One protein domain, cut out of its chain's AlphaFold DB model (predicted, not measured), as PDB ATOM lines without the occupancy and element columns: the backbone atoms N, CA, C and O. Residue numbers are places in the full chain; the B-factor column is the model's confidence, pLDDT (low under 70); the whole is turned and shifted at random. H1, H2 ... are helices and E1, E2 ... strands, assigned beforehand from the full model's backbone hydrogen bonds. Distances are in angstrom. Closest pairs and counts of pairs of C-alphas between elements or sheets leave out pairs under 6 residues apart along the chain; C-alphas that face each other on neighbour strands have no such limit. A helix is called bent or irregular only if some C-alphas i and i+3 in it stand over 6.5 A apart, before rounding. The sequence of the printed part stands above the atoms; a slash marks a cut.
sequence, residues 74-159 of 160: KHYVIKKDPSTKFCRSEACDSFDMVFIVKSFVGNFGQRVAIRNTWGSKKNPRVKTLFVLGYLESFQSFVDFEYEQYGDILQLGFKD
ATOM      1  N   LYS A  74     199.533 189.589 150.364       57.22
ATOM      2  CA  LYS A  74     199.285 190.304 151.617       57.22
ATOM      3  C   LYS A  74     200.310 191.423 151.713       57.22
ATOM      4  O   LYS A  74     201.410 191.235 152.220       57.22
ATOM      5  N   HIS A  75     199.948 192.588 151.196       62.44
ATOM      6  CA  HIS A  75     200.703 193.807 151.418       62.44
ATOM      7  C   HIS A  75     200.514 194.219 152.878       62.44
ATOM      8  O   HIS A  75     199.417 194.592 153.283       62.44
ATOM      9  N   TYR A  76     201.562 194.108 153.689       63.91
ATOM     10  CA  TYR A  76     201.570 194.680 155.034       63.91
ATOM     11  C   TYR A  76     201.645 196.205 154.911       63.91
ATOM     12  O   TYR A  76     202.482 196.726 154.171       63.91
ATOM     13  N   VAL A  77     200.742 196.923 155.585       63.62
ATOM     14  CA  VAL A  77     200.656 198.392 155.459       63.62
ATOM     15  C   VAL A  77     201.635 199.083 156.389       63.62
ATOM     16  O   VAL A  77     202.288 200.051 155.997       63.62
ATOM     17  N   ILE A  78     201.800 198.549 157.600       60.78
ATOM     18  CA  ILE A  78     202.830 199.033 158.512       60.78
ATOM     19  C   ILE A  78     204.178 198.561 157.963       60.78
ATOM     20  O   ILE A  78     204.552 197.398 158.077       60.78
ATOM     21  N   LYS A  79     204.904 199.499 157.345       50.81
ATOM     22  CA  LYS A  79     206.244 199.306 156.759       50.81
ATOM     23  C   LYS A  79     207.348 199.071 157.797       50.81
ATOM     24  O   LYS A  79     208.495 198.847 157.424       50.81
ATOM     25  N   LYS A  80     207.030 199.177 159.088       52.75
ATOM     26  CA  LYS A  80     207.958 198.884 160.179       52.75
ATOM     27  C   LYS A  80     207.814 197.418 160.522       52.75
ATOM     28  O   LYS A  80     206.731 196.989 160.901       52.75
ATOM     29  N   ASP A  81     208.902 196.677 160.363       55.03
ATOM     30  CA  ASP A  81     208.937 195.260 160.683       55.03
ATOM     31  C   ASP A  81     208.417 195.047 162.123       55.03
ATOM     32  O   ASP A  81     209.066 195.497 163.079       55.03
ATOM     33  N   PRO A  82     207.230 194.430 162.307       52.53
ATOM     34  CA  PRO A  82     206.662 194.198 163.629       52.53
ATOM     35  C   PRO A  82     207.579 193.325 164.490       52.53
ATOM     36  O   PRO A  82     207.502 193.420 165.718       52.53
ATOM     37  N   SER A  83     208.506 192.568 163.885       53.19
ATOM     38  CA  SER A  83     209.546 191.834 164.609       53.19
ATOM     39  C   SER A  83     210.358 192.758 165.527       53.19
ATOM     40  O   SER A  83     210.630 192.406 166.668       53.19
ATOM     41  N   THR A  84     210.624 194.005 165.121       56.94
ATOM     42  CA  THR A  84     211.508 194.929 165.857       56.94
ATOM     43  C   THR A  84     210.925 195.456 167.174       56.94
ATOM     44  O   THR A  84     211.667 195.966 168.024       56.94
ATOM     45  N   LYS A  85     209.601 195.363 167.368       66.25
ATOM     46  CA  LYS A  85     208.914 195.801 168.598       66.25
ATOM     47  C   LYS A  85     208.173 194.680 169.312       66.25
ATOM     48  O   LYS A  85     208.289 194.589 170.532       66.25
ATOM     49  N   PHE A  86     207.462 193.830 168.574       75.81
ATOM     50  CA  PHE A  86     206.753 192.686 169.146       75.81
ATOM     51  C   PHE A  86     207.731 191.612 169.642       75.81
ATOM     52  O   PHE A  86     207.481 190.936 170.640       75.81
ATOM     53  N   CYS A  87     208.873 191.508 168.963       70.81
ATOM     54  CA  CYS A  87     209.839 190.433 169.090       70.81
ATOM     55  C   CYS A  87     211.248 191.005 169.373       70.81
ATOM     56  O   CYS A  87     212.171 190.919 168.569       70.81
ATOM     57  N   ARG A  88     211.416 191.682 170.518       62.66
ATOM     58  CA  ARG A  88     212.710 192.266 170.915       62.66
ATOM     59  C   ARG A  88     213.583 191.233 171.647       62.66
ATOM     60  O   ARG A  88     213.255 190.875 172.771       62.66
ATOM     61  N   SER A  89     214.703 190.869 171.008       49.41
ATOM     62  CA  SER A  89     215.815 189.993 171.453       49.41
ATOM     63  C   SER A  89     215.524 188.484 171.522       49.41
ATOM     64  O   SER A  89     214.402 188.066 171.256       49.41
ATOM     65  N   GLU A  90     216.551 187.684 171.869       50.66
ATOM     66  CA  GLU A  90     216.632 186.198 171.979       50.66
ATOM     67  C   GLU A  90     215.406 185.485 172.610       50.66
ATOM     68  O   GLU A  90     215.270 184.271 172.543       50.66
ATOM     69  N   ALA A  91     214.462 186.233 173.184       51.44
ATOM     70  CA  ALA A  91     213.166 185.770 173.663       51.44
ATOM     71  C   ALA A  91     212.167 185.363 172.558       51.44
ATOM     72  O   ALA A  91     211.167 184.719 172.880       51.44
ATOM     73  N   CYS A  92     212.400 185.697 171.281       57.56
ATOM     74  CA  CYS A  92     211.571 185.173 170.182       57.56
ATOM     75  C   CYS A  92     211.672 183.646 170.036       57.56
ATOM     76  O   CYS A  92     210.749 183.043 169.495       57.56
ATOM     77  N   ASP A  93     212.715 183.025 170.593       59.91
ATOM     78  CA  ASP A  93     212.866 181.567 170.628       59.91
ATOM     79  C   ASP A  93     211.993 180.888 171.703       59.91
ATOM     80  O   ASP A  93     211.986 179.663 171.808       59.91
ATOM     81  N   SER A  94     211.235 181.635 172.522       67.62
ATOM     82  CA  SER A  94     210.430 181.028 173.596       67.62
ATOM     83  C   SER A  94     209.132 181.773 173.930       67.62
ATOM     84  O   SER A  94     208.844 182.072 175.091       67.62
ATOM     85  N   PHE A  95     208.286 182.053 172.933       75.62
ATOM     86  CA  PHE A  95     206.874 182.279 173.253       75.62
ATOM     87  C   PHE A  95     206.213 180.942 173.604       75.62
ATOM     88  O   PHE A  95     206.163 180.036 172.781       75.62
ATOM     89  N   ASP A  96     205.653 180.844 174.810       84.00
ATOM     90  CA  ASP A  96     204.830 179.695 175.206       84.00
ATOM     91  C   ASP A  96     203.479 179.742 174.466       84.00
ATOM     92  O   ASP A  96     202.864 178.713 174.191       84.00
ATOM     93  N   MET A  97     202.977 180.954 174.191       84.31
ATOM     94  CA  MET A  97     201.666 181.168 173.581       84.31
ATOM     95  C   MET A  97     201.538 182.568 172.966       84.31
ATOM     96  O   MET A  97     201.937 183.566 173.572       84.31
ATOM     97  N   VAL A  98     200.880 182.659 171.808       86.75
ATOM     98  CA  VAL A  98     200.495 183.934 171.185       86.75
ATOM     99  C   VAL A  98     198.988 183.962 170.944       86.75
ATOM    100  O   VAL A  98     198.439 183.106 170.254       86.75
ATOM    101  N   PHE A  99     198.309 184.967 171.493       90.62
ATOM    102  CA  PHE A  99     196.927 185.285 171.151       90.62
ATOM    103  C   PHE A  99     196.900 186.194 169.929       90.62
ATOM    104  O   PHE A  99     197.410 187.309 169.978       90.62
ATOM    105  N   ILE A 100     196.270 185.739 168.848       91.69
ATOM    106  CA  ILE A 100     196.042 186.552 167.654       91.69
ATOM    107  C   ILE A 100     194.591 187.019 167.667       91.69
ATOM    108  O   ILE A 100     193.663 186.215 167.556       91.69
ATOM    109  N   VAL A 101     194.392 188.326 167.803       93.88
ATOM    110  CA  VAL A 101     193.073 188.939 167.957       93.88
ATOM    111  C   VAL A 101     192.751 189.746 166.711       93.88
ATOM    112  O   VAL A 101     193.372 190.773 166.448       93.88
ATOM    113  N   LYS A 102     191.752 189.308 165.942       94.19
ATOM    114  CA  LYS A 102     191.190 190.129 164.863       94.19
ATOM    115  C   LYS A 102     190.479 191.330 165.485       94.19
ATOM    116  O   LYS A 102     189.678 191.153 166.402       94.19
ATOM    117  N   SER A 103     190.754 192.532 164.997       94.50
ATOM    118  CA  SER A 103     190.118 193.754 165.486       94.50
ATOM    119  C   SER A 103     189.875 194.713 164.328       94.50
ATOM    120  O   SER A 103     190.712 194.840 163.444       94.50
ATOM    121  N   PHE A 104     188.764 195.443 164.386       94.56
ATOM    122  CA  PHE A 104     188.535 196.581 163.502       94.56
ATOM    123  C   PHE A 104     189.518 197.715 163.836       94.56
ATOM    124  O   PHE A 104     189.813 197.949 165.017       94.56
ATOM    125  N   VAL A 105     190.000 198.444 162.831       93.75
ATOM    126  CA  VAL A 105     190.906 199.604 162.978       93.75
ATOM    127  C   VAL A 105     190.442 200.607 164.042       93.75
ATOM    128  O   VAL A 105     191.230 200.982 164.908       93.75
ATOM    129  N   GLY A 106     189.150 200.948 164.068       94.94
ATOM    130  CA  GLY A 106     188.572 201.922 165.004       94.94
ATOM    131  C   GLY A 106     188.384 201.430 166.446       94.94
ATOM    132  O   GLY A 106     188.045 202.221 167.324       94.94
ATOM    133  N   ASN A 107     188.620 200.146 166.738       96.75
ATOM    134  CA  ASN A 107     188.365 199.550 168.058       96.75
ATOM    135  C   ASN A 107     189.483 199.804 169.093       96.75
ATOM    136  O   ASN A 107     189.841 198.908 169.862       96.75
ATOM    137  N   PHE A 108     190.013 201.027 169.170       96.56
ATOM    138  CA  PHE A 108     191.086 201.396 170.108       96.56
ATOM    139  C   PHE A 108     190.721 201.076 171.564       96.56
ATOM    140  O   PHE A 108     191.484 200.425 172.275       96.56
ATOM    141  N   GLY A 109     189.514 201.459 171.996       97.44
ATOM    142  CA  GLY A 109     189.046 201.212 173.362       97.44
ATOM    143  C   GLY A 109     188.942 199.724 173.710       97.44
ATOM    144  O   GLY A 109     189.280 199.330 174.824       97.44
ATOM    145  N   GLN A 110     188.546 198.878 172.753       97.50
ATOM    146  CA  GLN A 110     188.468 197.430 172.978       97.50
ATOM    147  C   GLN A 110     189.862 196.816 173.102       97.50
ATOM    148  O   GLN A 110     190.090 195.998 173.992       97.50
ATOM    149  N   ARG A 111     190.815 197.245 172.265       96.56
ATOM    150  CA  ARG A 111     192.212 196.809 172.381       96.56
ATOM    151  C   ARG A 111     192.817 197.237 173.714       96.56
ATOM    152  O   ARG A 111     193.432 196.414 174.382       96.56
ATOM    153  N   VAL A 112     192.563 198.470 174.161       96.31
ATOM    154  CA  VAL A 112     192.969 198.943 175.498       96.31
ATOM    155  C   VAL A 112     192.338 198.099 176.606       96.31
ATOM    156  O   VAL A 112     193.038 197.698 177.530       96.31
ATOM    157  N   ALA A 113     191.050 197.763 176.513       96.81
ATOM    158  CA  ALA A 113     190.400 196.896 177.494       96.81
ATOM    159  C   ALA A 113     191.023 195.491 177.527       96.81
ATOM    160  O   ALA A 113     191.275 194.963 178.607       96.81
ATOM    161  N   ILE A 114     191.334 194.902 176.368       95.62
ATOM    162  CA  ILE A 114     192.029 193.608 176.281       95.62
ATOM    163  C   ILE A 114     193.418 193.710 176.912       95.62
ATOM    164  O   ILE A 114     193.746 192.899 177.780       95.62
ATOM    165  N   ARG A 115     194.202 194.737 176.555       93.12
ATOM    166  CA  ARG A 115     195.505 195.012 177.178       93.12
ATOM    167  C   ARG A 115     195.380 195.177 178.688       93.12
ATOM    168  O   ARG A 115     196.200 194.645 179.405       93.12
ATOM    169  N   ASN A 116     194.345 195.831 179.198       93.62
ATOM    170  CA  ASN A 116     194.181 196.047 180.640       93.62
ATOM    171  C   ASN A 116     193.565 194.852 181.384       93.62
ATOM    172  O   ASN A 116     193.450 194.890 182.609       93.62
ATOM    173  N   THR A 117     193.149 193.807 180.669       93.00
ATOM    174  CA  THR A 117     192.511 192.624 181.252       93.00
ATOM    175  C   THR A 117     193.310 191.366 180.924       93.00
ATOM    176  O   THR A 117     194.427 191.195 181.402       93.00
ATOM    177  N   TRP A 118     192.758 190.452 180.130       90.62
ATOM    178  CA  TRP A 118     193.341 189.136 179.877       90.62
ATOM    179  C   TRP A 118     194.516 189.165 178.890       90.62
ATOM    180  O   TRP A 118     195.288 188.204 178.847       90.62
ATOM    181  N   GLY A 119     194.645 190.240 178.104       85.88
ATOM    182  CA  GLY A 119     195.682 190.422 177.088       85.88
ATOM    183  C   GLY A 119     197.021 190.917 177.641       85.88
ATOM    184  O   GLY A 119     198.046 190.673 177.003       85.88
ATOM    185  N   SER A 120     197.040 191.543 178.828       76.00
ATOM    186  CA  SER A 120     198.263 191.764 179.619       76.00
ATOM    187  C   SER A 120     198.460 190.587 180.556       76.00
ATOM    188  O   SER A 120     197.928 190.524 181.669       76.00
ATOM    189  N   LYS A 121     199.218 189.596 180.094       67.75
ATOM    190  CA  LYS A 121     199.640 188.512 180.975       67.75
ATOM    191  C   LYS A 121     200.927 188.913 181.683       67.75
ATOM    192  O   LYS A 121     201.868 189.406 181.075       67.75
ATOM    193  N   LYS A 122     200.986 188.601 182.980       66.75
ATOM    194  CA  LYS A 122     202.204 188.707 183.799       66.75
ATOM    195  C   LYS A 122     203.354 187.841 183.266       66.75
ATOM    196  O   LYS A 122     204.500 188.091 183.613       66.75
ATOM    197  N   ASN A 123     203.048 186.810 182.467       76.81
ATOM    198  CA  ASN A 123     204.057 185.954 181.853       76.81
ATOM    199  C   ASN A 123     204.609 186.633 180.584       76.81
ATOM    200  O   ASN A 123     203.864 186.758 179.611       76.81
ATOM    201  N   PRO A 124     205.900 187.009 180.549       77.12
ATOM    202  CA  PRO A 124     206.511 187.643 179.383       77.12
ATOM    203  C   PRO A 124     206.525 186.752 178.130       77.12
ATOM    204  O   PRO A 124     206.652 187.294 177.032       77.12
ATOM    205  N   ARG A 125     206.358 185.429 178.283       80.50
ATOM    206  CA  ARG A 125     206.295 184.440 177.193       80.50
ATOM    207  C   ARG A 125     204.900 184.252 176.592       80.50
ATOM    208  O   ARG A 125     204.755 183.507 175.628       80.50
ATOM    209  N   VAL A 126     203.876 184.913 177.139       85.00
ATOM    210  CA  VAL A 126     202.530 184.943 176.551       85.00
ATOM    211  C   VAL A 126     202.283 186.325 175.964       85.00
ATOM    212  O   VAL A 126     202.270 187.315 176.697       85.00
ATOM    213  N   LYS A 127     202.080 186.400 174.648       86.00
ATOM    214  CA  LYS A 127     201.891 187.669 173.928       86.00
ATOM    215  C   LYS A 127     200.507 187.767 173.305       86.00
ATOM    216  O   LYS A 127     199.893 186.756 172.975       86.00
ATOM    217  N   THR A 128     200.042 188.994 173.109       90.50
ATOM    218  CA  THR A 128     198.803 189.300 172.385       90.50
ATOM    219  C   THR A 128     199.157 190.174 171.191       90.50
ATOM    220  O   THR A 128     199.829 191.182 171.370       90.50
ATOM    221  N   LEU A 129     198.727 189.778 169.995       90.81
ATOM    222  CA  LEU A 129     198.927 190.489 168.736       90.81
ATOM    223  C   LEU A 129     197.563 190.839 168.136       90.81
ATOM    224  O   LEU A 129     196.712 189.961 167.963       90.81
ATOM    225  N   PHE A 130     197.357 192.103 167.781       93.12
ATOM    226  CA  PHE A 130     196.145 192.566 167.114       93.12
ATOM    227  C   PHE A 130     196.337 192.590 165.603       93.12
ATOM    228  O   PHE A 130     197.270 193.212 165.104       93.12
ATOM    229  N   VAL A 131     195.435 191.943 164.868       92.06
ATOM    230  CA  VAL A 131     195.433 191.950 163.401       92.06
ATOM    231  C   VAL A 131     194.346 192.890 162.912       92.06
ATOM    232  O   VAL A 131     193.169 192.677 163.220       92.06
ATOM    233  N   LEU A 132     194.757 193.909 162.159       92.38
ATOM    234  CA  LEU A 132     193.895 194.974 161.647       92.38
ATOM    235  C   LEU A 132     193.935 195.022 160.115       92.38
ATOM    236  O   LEU A 132     194.945 194.658 159.499       92.38
ATOM    237  N   GLY A 133     192.857 195.520 159.512       90.31
ATOM    238  CA  GLY A 133     192.874 195.998 158.131       90.31
ATOM    239  C   GLY A 133     193.419 197.425 158.023       90.31
ATOM    240  O   GLY A 133     194.024 197.973 158.947       90.31
ATOM    241  N   TYR A 134     193.166 198.061 156.889       89.00
ATOM    242  CA  TYR A 134     193.511 199.445 156.606       89.00
ATOM    243  C   TYR A 134     192.258 200.298 156.437       89.00
ATOM    244  O   TYR A 134     191.310 199.915 155.747       89.00
ATOM    245  N   LEU A 135     192.286 201.486 157.037       92.00
ATOM    246  CA  LEU A 135     191.311 202.532 156.777       92.00
ATOM    247  C   LEU A 135     191.981 203.887 156.980       92.00
ATOM    248  O   LEU A 135     192.443 204.206 158.075       92.00
ATOM    249  N   GLU A 136     192.019 204.679 155.914       90.69
ATOM    250  CA  GLU A 136     192.756 205.944 155.856       90.69
ATOM    251  C   GLU A 136     192.370 206.910 156.985       90.69
ATOM    252  O   GLU A 136     193.240 207.496 157.624       90.69
ATOM    253  N   SER A 137     191.077 206.993 157.314       93.88
ATOM    254  CA  SER A 137     190.559 207.879 158.364       93.88
ATOM    255  C   SER A 137     191.096 207.580 159.767       93.88
ATOM    256  O   SER A 137     191.045 208.455 160.630       93.88
ATOM    257  N   PHE A 138     191.611 206.371 160.006       93.56
ATOM    258  CA  PHE A 138     192.147 205.953 161.302       93.56
ATOM    259  C   PHE A 138     193.663 205.752 161.303       93.56
ATOM    260  O   PHE A 138     194.222 205.479 162.366       93.56
ATOM    261  N   GLN A 139     194.343 205.889 160.160       91.75
ATOM    262  CA  GLN A 139     195.740 205.470 160.040       91.75
ATOM    263  C   GLN A 139     196.671 206.226 160.994       91.75
ATOM    264  O   GLN A 139     197.490 205.598 161.652       91.75
ATOM    265  N   SER A 140     196.496 207.539 161.152       93.38
ATOM    266  CA  SER A 140     197.316 208.340 162.074       93.38
ATOM    267  C   SER A 140     197.205 207.874 163.532       93.38
ATOM    268  O   SER A 140     198.194 207.860 164.264       93.38
ATOM    269  N   PHE A 141     196.012 207.448 163.957       94.81
ATOM    270  CA  PHE A 141     195.777 206.905 165.294       94.81
ATOM    271  C   PHE A 141     196.340 205.489 165.444       94.81
ATOM    272  O   PHE A 141     196.891 205.162 166.494       94.81
ATOM    273  N   VAL A 142     196.233 204.660 164.401       93.31
ATOM    274  CA  VAL A 142     196.836 203.316 164.367       93.31
ATOM    275  C   VAL A 142     198.361 203.406 164.419       93.31
ATOM    276  O   VAL A 142     198.977 202.664 165.179       93.31
ATOM    277  N   ASP A 143     198.969 204.343 163.690       91.56
ATOM    278  CA  ASP A 143     200.414 204.576 163.717       91.56
ATOM    279  C   ASP A 143     200.867 204.997 165.122       91.56
ATOM    280  O   ASP A 143     201.836 204.451 165.652       91.56
ATOM    281  N   PHE A 144     200.132 205.906 165.774       92.94
ATOM    282  CA  PHE A 144     200.404 206.290 167.161       92.94
ATOM    283  C   PHE A 144     200.283 205.099 168.124       92.94
ATOM    284  O   PHE A 144     201.159 204.887 168.962       92.94
ATOM    285  N   GLU A 145     199.231 204.289 167.993       93.31
ATOM    286  CA  GLU A 145     199.030 203.094 168.818       93.31
ATOM    287  C   GLU A 145     200.140 202.052 168.601       93.31
ATOM    288  O   GLU A 145     200.666 201.499 169.570       93.31
ATOM    289  N   TYR A 146     200.545 201.816 167.352       89.94
ATOM    290  CA  TYR A 146     201.668 200.941 167.019       89.94
ATOM    291  C   TYR A 146     202.974 201.464 167.624       89.94
ATOM    292  O   TYR A 146     203.776 200.685 168.147       89.94
ATOM    293  N   GLU A 147     203.195 202.781 167.604       88.12
ATOM    294  CA  GLU A 147     204.379 203.363 168.224       88.12
ATOM    295  C   GLU A 147     204.422 203.141 169.738       88.12
ATOM    296  O   GLU A 147     205.492 202.813 170.265       88.12
ATOM    297  N   GLN A 148     203.267 203.264 170.393       89.88
ATOM    298  CA  GLN A 148     203.089 203.093 171.835       89.88
ATOM    299  C   GLN A 148     203.227 201.632 172.286       89.88
ATOM    300  O   GLN A 148     203.955 201.360 173.241       89.88
ATOM    301  N   TYR A 149     202.539 200.694 171.623       89.06
ATOM    302  CA  TYR A 149     202.391 199.317 172.117       89.06
ATOM    303  C   TYR A 149     203.171 198.270 171.313       89.06
ATOM    304  O   TYR A 149     203.590 197.263 171.879       89.06
ATOM    305  N   GLY A 150     203.394 198.491 170.014       87.94
ATOM    306  CA  GLY A 150     204.148 197.567 169.158       87.94
ATOM    307  C   GLY A 150     203.505 196.188 168.950       87.94
ATOM    308  O   GLY A 150     204.196 195.262 168.537       87.94
ATOM    309  N   ASP A 151     202.210 196.039 169.236       89.56
ATOM    310  CA  ASP A 151     201.457 194.777 169.216       89.56
ATOM    311  C   ASP A 151     200.406 194.716 168.091       89.56
ATOM    312  O   ASP A 151     199.419 193.986 168.188       89.56
ATOM    313  N   ILE A 152     200.615 195.476 167.011       91.00
ATOM    314  CA  ILE A 152     199.703 195.564 165.864       91.00
ATOM    315  C   ILE A 152     200.367 195.000 164.608       91.00
ATOM    316  O   ILE A 152     201.451 195.428 164.211       91.00
ATOM    317  N   LEU A 153     199.658 194.092 163.941       88.75
ATOM    318  CA  LEU A 153     199.931 193.623 162.591       88.75
ATOM    319  C   LEU A 153     198.842 194.150 161.649       88.75
ATOM    320  O   LEU A 153     197.692 193.716 161.717       88.75
ATOM    321  N   GLN A 154     199.198 195.072 160.755       89.12
ATOM    322  CA  GLN A 154     198.243 195.676 159.824       89.12
ATOM    323  C   GLN A 154     198.410 195.140 158.402       89.12
ATOM    324  O   GLN A 154     199.493 195.202 157.812       89.12
ATOM    325  N   LEU A 155     197.309 194.657 157.836       84.81
ATOM    326  CA  LEU A 155     197.228 194.118 156.484       84.81
ATOM    327  C   LEU A 155     196.530 195.111 155.540       84.81
ATOM    328  O   LEU A 155     195.650 195.865 155.944       84.81
ATOM    329  N   GLY A 156     196.900 195.078 154.261       80.88
ATOM    330  CA  GLY A 156     196.429 195.984 153.207       80.88
ATOM    331  C   GLY A 156     195.070 195.642 152.619       80.88
ATOM    332  O   GLY A 156     194.868 195.819 151.421       80.88
ATOM    333  N   PHE A 157     194.145 195.138 153.433       82.31
ATOM    334  CA  PHE A 157     192.745 194.993 153.039       82.31
ATOM    335  C   PHE A 157     191.915 196.092 153.702       82.31
ATOM    336  O   PHE A 157     192.209 196.500 154.822       82.31
ATOM    337  N   LYS A 158     190.876 196.576 153.019       79.94
ATOM    338  CA  LYS A 158     189.969 197.579 153.582       79.94
ATOM    339  C   LYS A 158     189.137 196.951 154.698       79.94
ATOM    340  O   LYS A 158     188.448 195.966 154.450       79.94
ATOM    341  N   ASP A 159     189.203 197.525 155.891       75.44
ATOM    342  CA  ASP A 159     188.377 197.099 157.024       75.44
ATOM    343  C   ASP A 159     186.943 197.625 156.803       75.44
ATOM    344  O   ASP A 159     186.747 198.841 156.692       75.44
TER     345      ASP A 159
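Overview. This is residues 74 to 159 of the 160 residues of a protein of Mytilus coruscus (UniProt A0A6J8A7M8). A small twisted slab of three side-by-side strands, E1, E2 and E3, has its longest helix, H4, running along it over E3, while H3 only grazes the sheet. The stretch before E1 holds two short helices: H1, which also grazes the sheet, and H2, off the sheet. The printed part has 86 residues, with H1, H2, E1, H3, E2, H4 and E3 along the chain. The sheet's order is E1, E2, E3, parallel throughout, and the class is mixed, helices and strands. The whole is compact, with a radius of gyration of the C-alphas of 12.7 A and spans of 35 by 26 by 20 A.

Along the chain. E2, residues 126 to 134, is 26.3 A long; E1, 97 to 102, starts at C-alpha 97 (201.666, 181.168, 173.581); E3, 152 to 158, ends at C-alpha 158 (189.969, 197.579, 153.582). H4 is 136 to 149, 20.0 A; H3 108 to 116, 12.2 A; H1 83 to 86; H2 90 to 94.

Arrangement. E1 and E2 are parallel at 23 degrees, with N 99 and O 127 2.8 A apart, within hydrogen-bond range. E2 and E3 are parallel at 24 degrees, with N 153 and O 130 at 2.8 A. E1, H3, E2 and E2, H4, E3 are strand-helix-strand units, parallel neighbour strands joined through a helix, with right-handed crossovers. H4 is irregular, C-alphas 137 and 140 being 7.7 A apart; its height over the sheet is 9.5 A, on a local plane fitted to just 6 C-alphas. It lies over E3, and only just over E2 with 3 C-alphas, running along the strands at 3 degrees to E3 on the local plane. Its closest C-alphas to E3 are Tyr 146 and Ile 152, 5.8 A. H4 is near H3 and H1. H2 is not on the sheet. Every O i to N i+4 pair is within range in H3, 8 of 10 in H4 and 0 of 1 in H2, whose i+3 pairs are 2 of 2; H1 is too short for one.

Size, cuts and confidence. The farthest C-alphas, Ser 94 and Ser 137, are 36.7 A apart. The printed part has no cut and no long link; H3 to E2 is short. Confidence is under 70 at residues 74 to 85, 88 to 94 and 121 to 122.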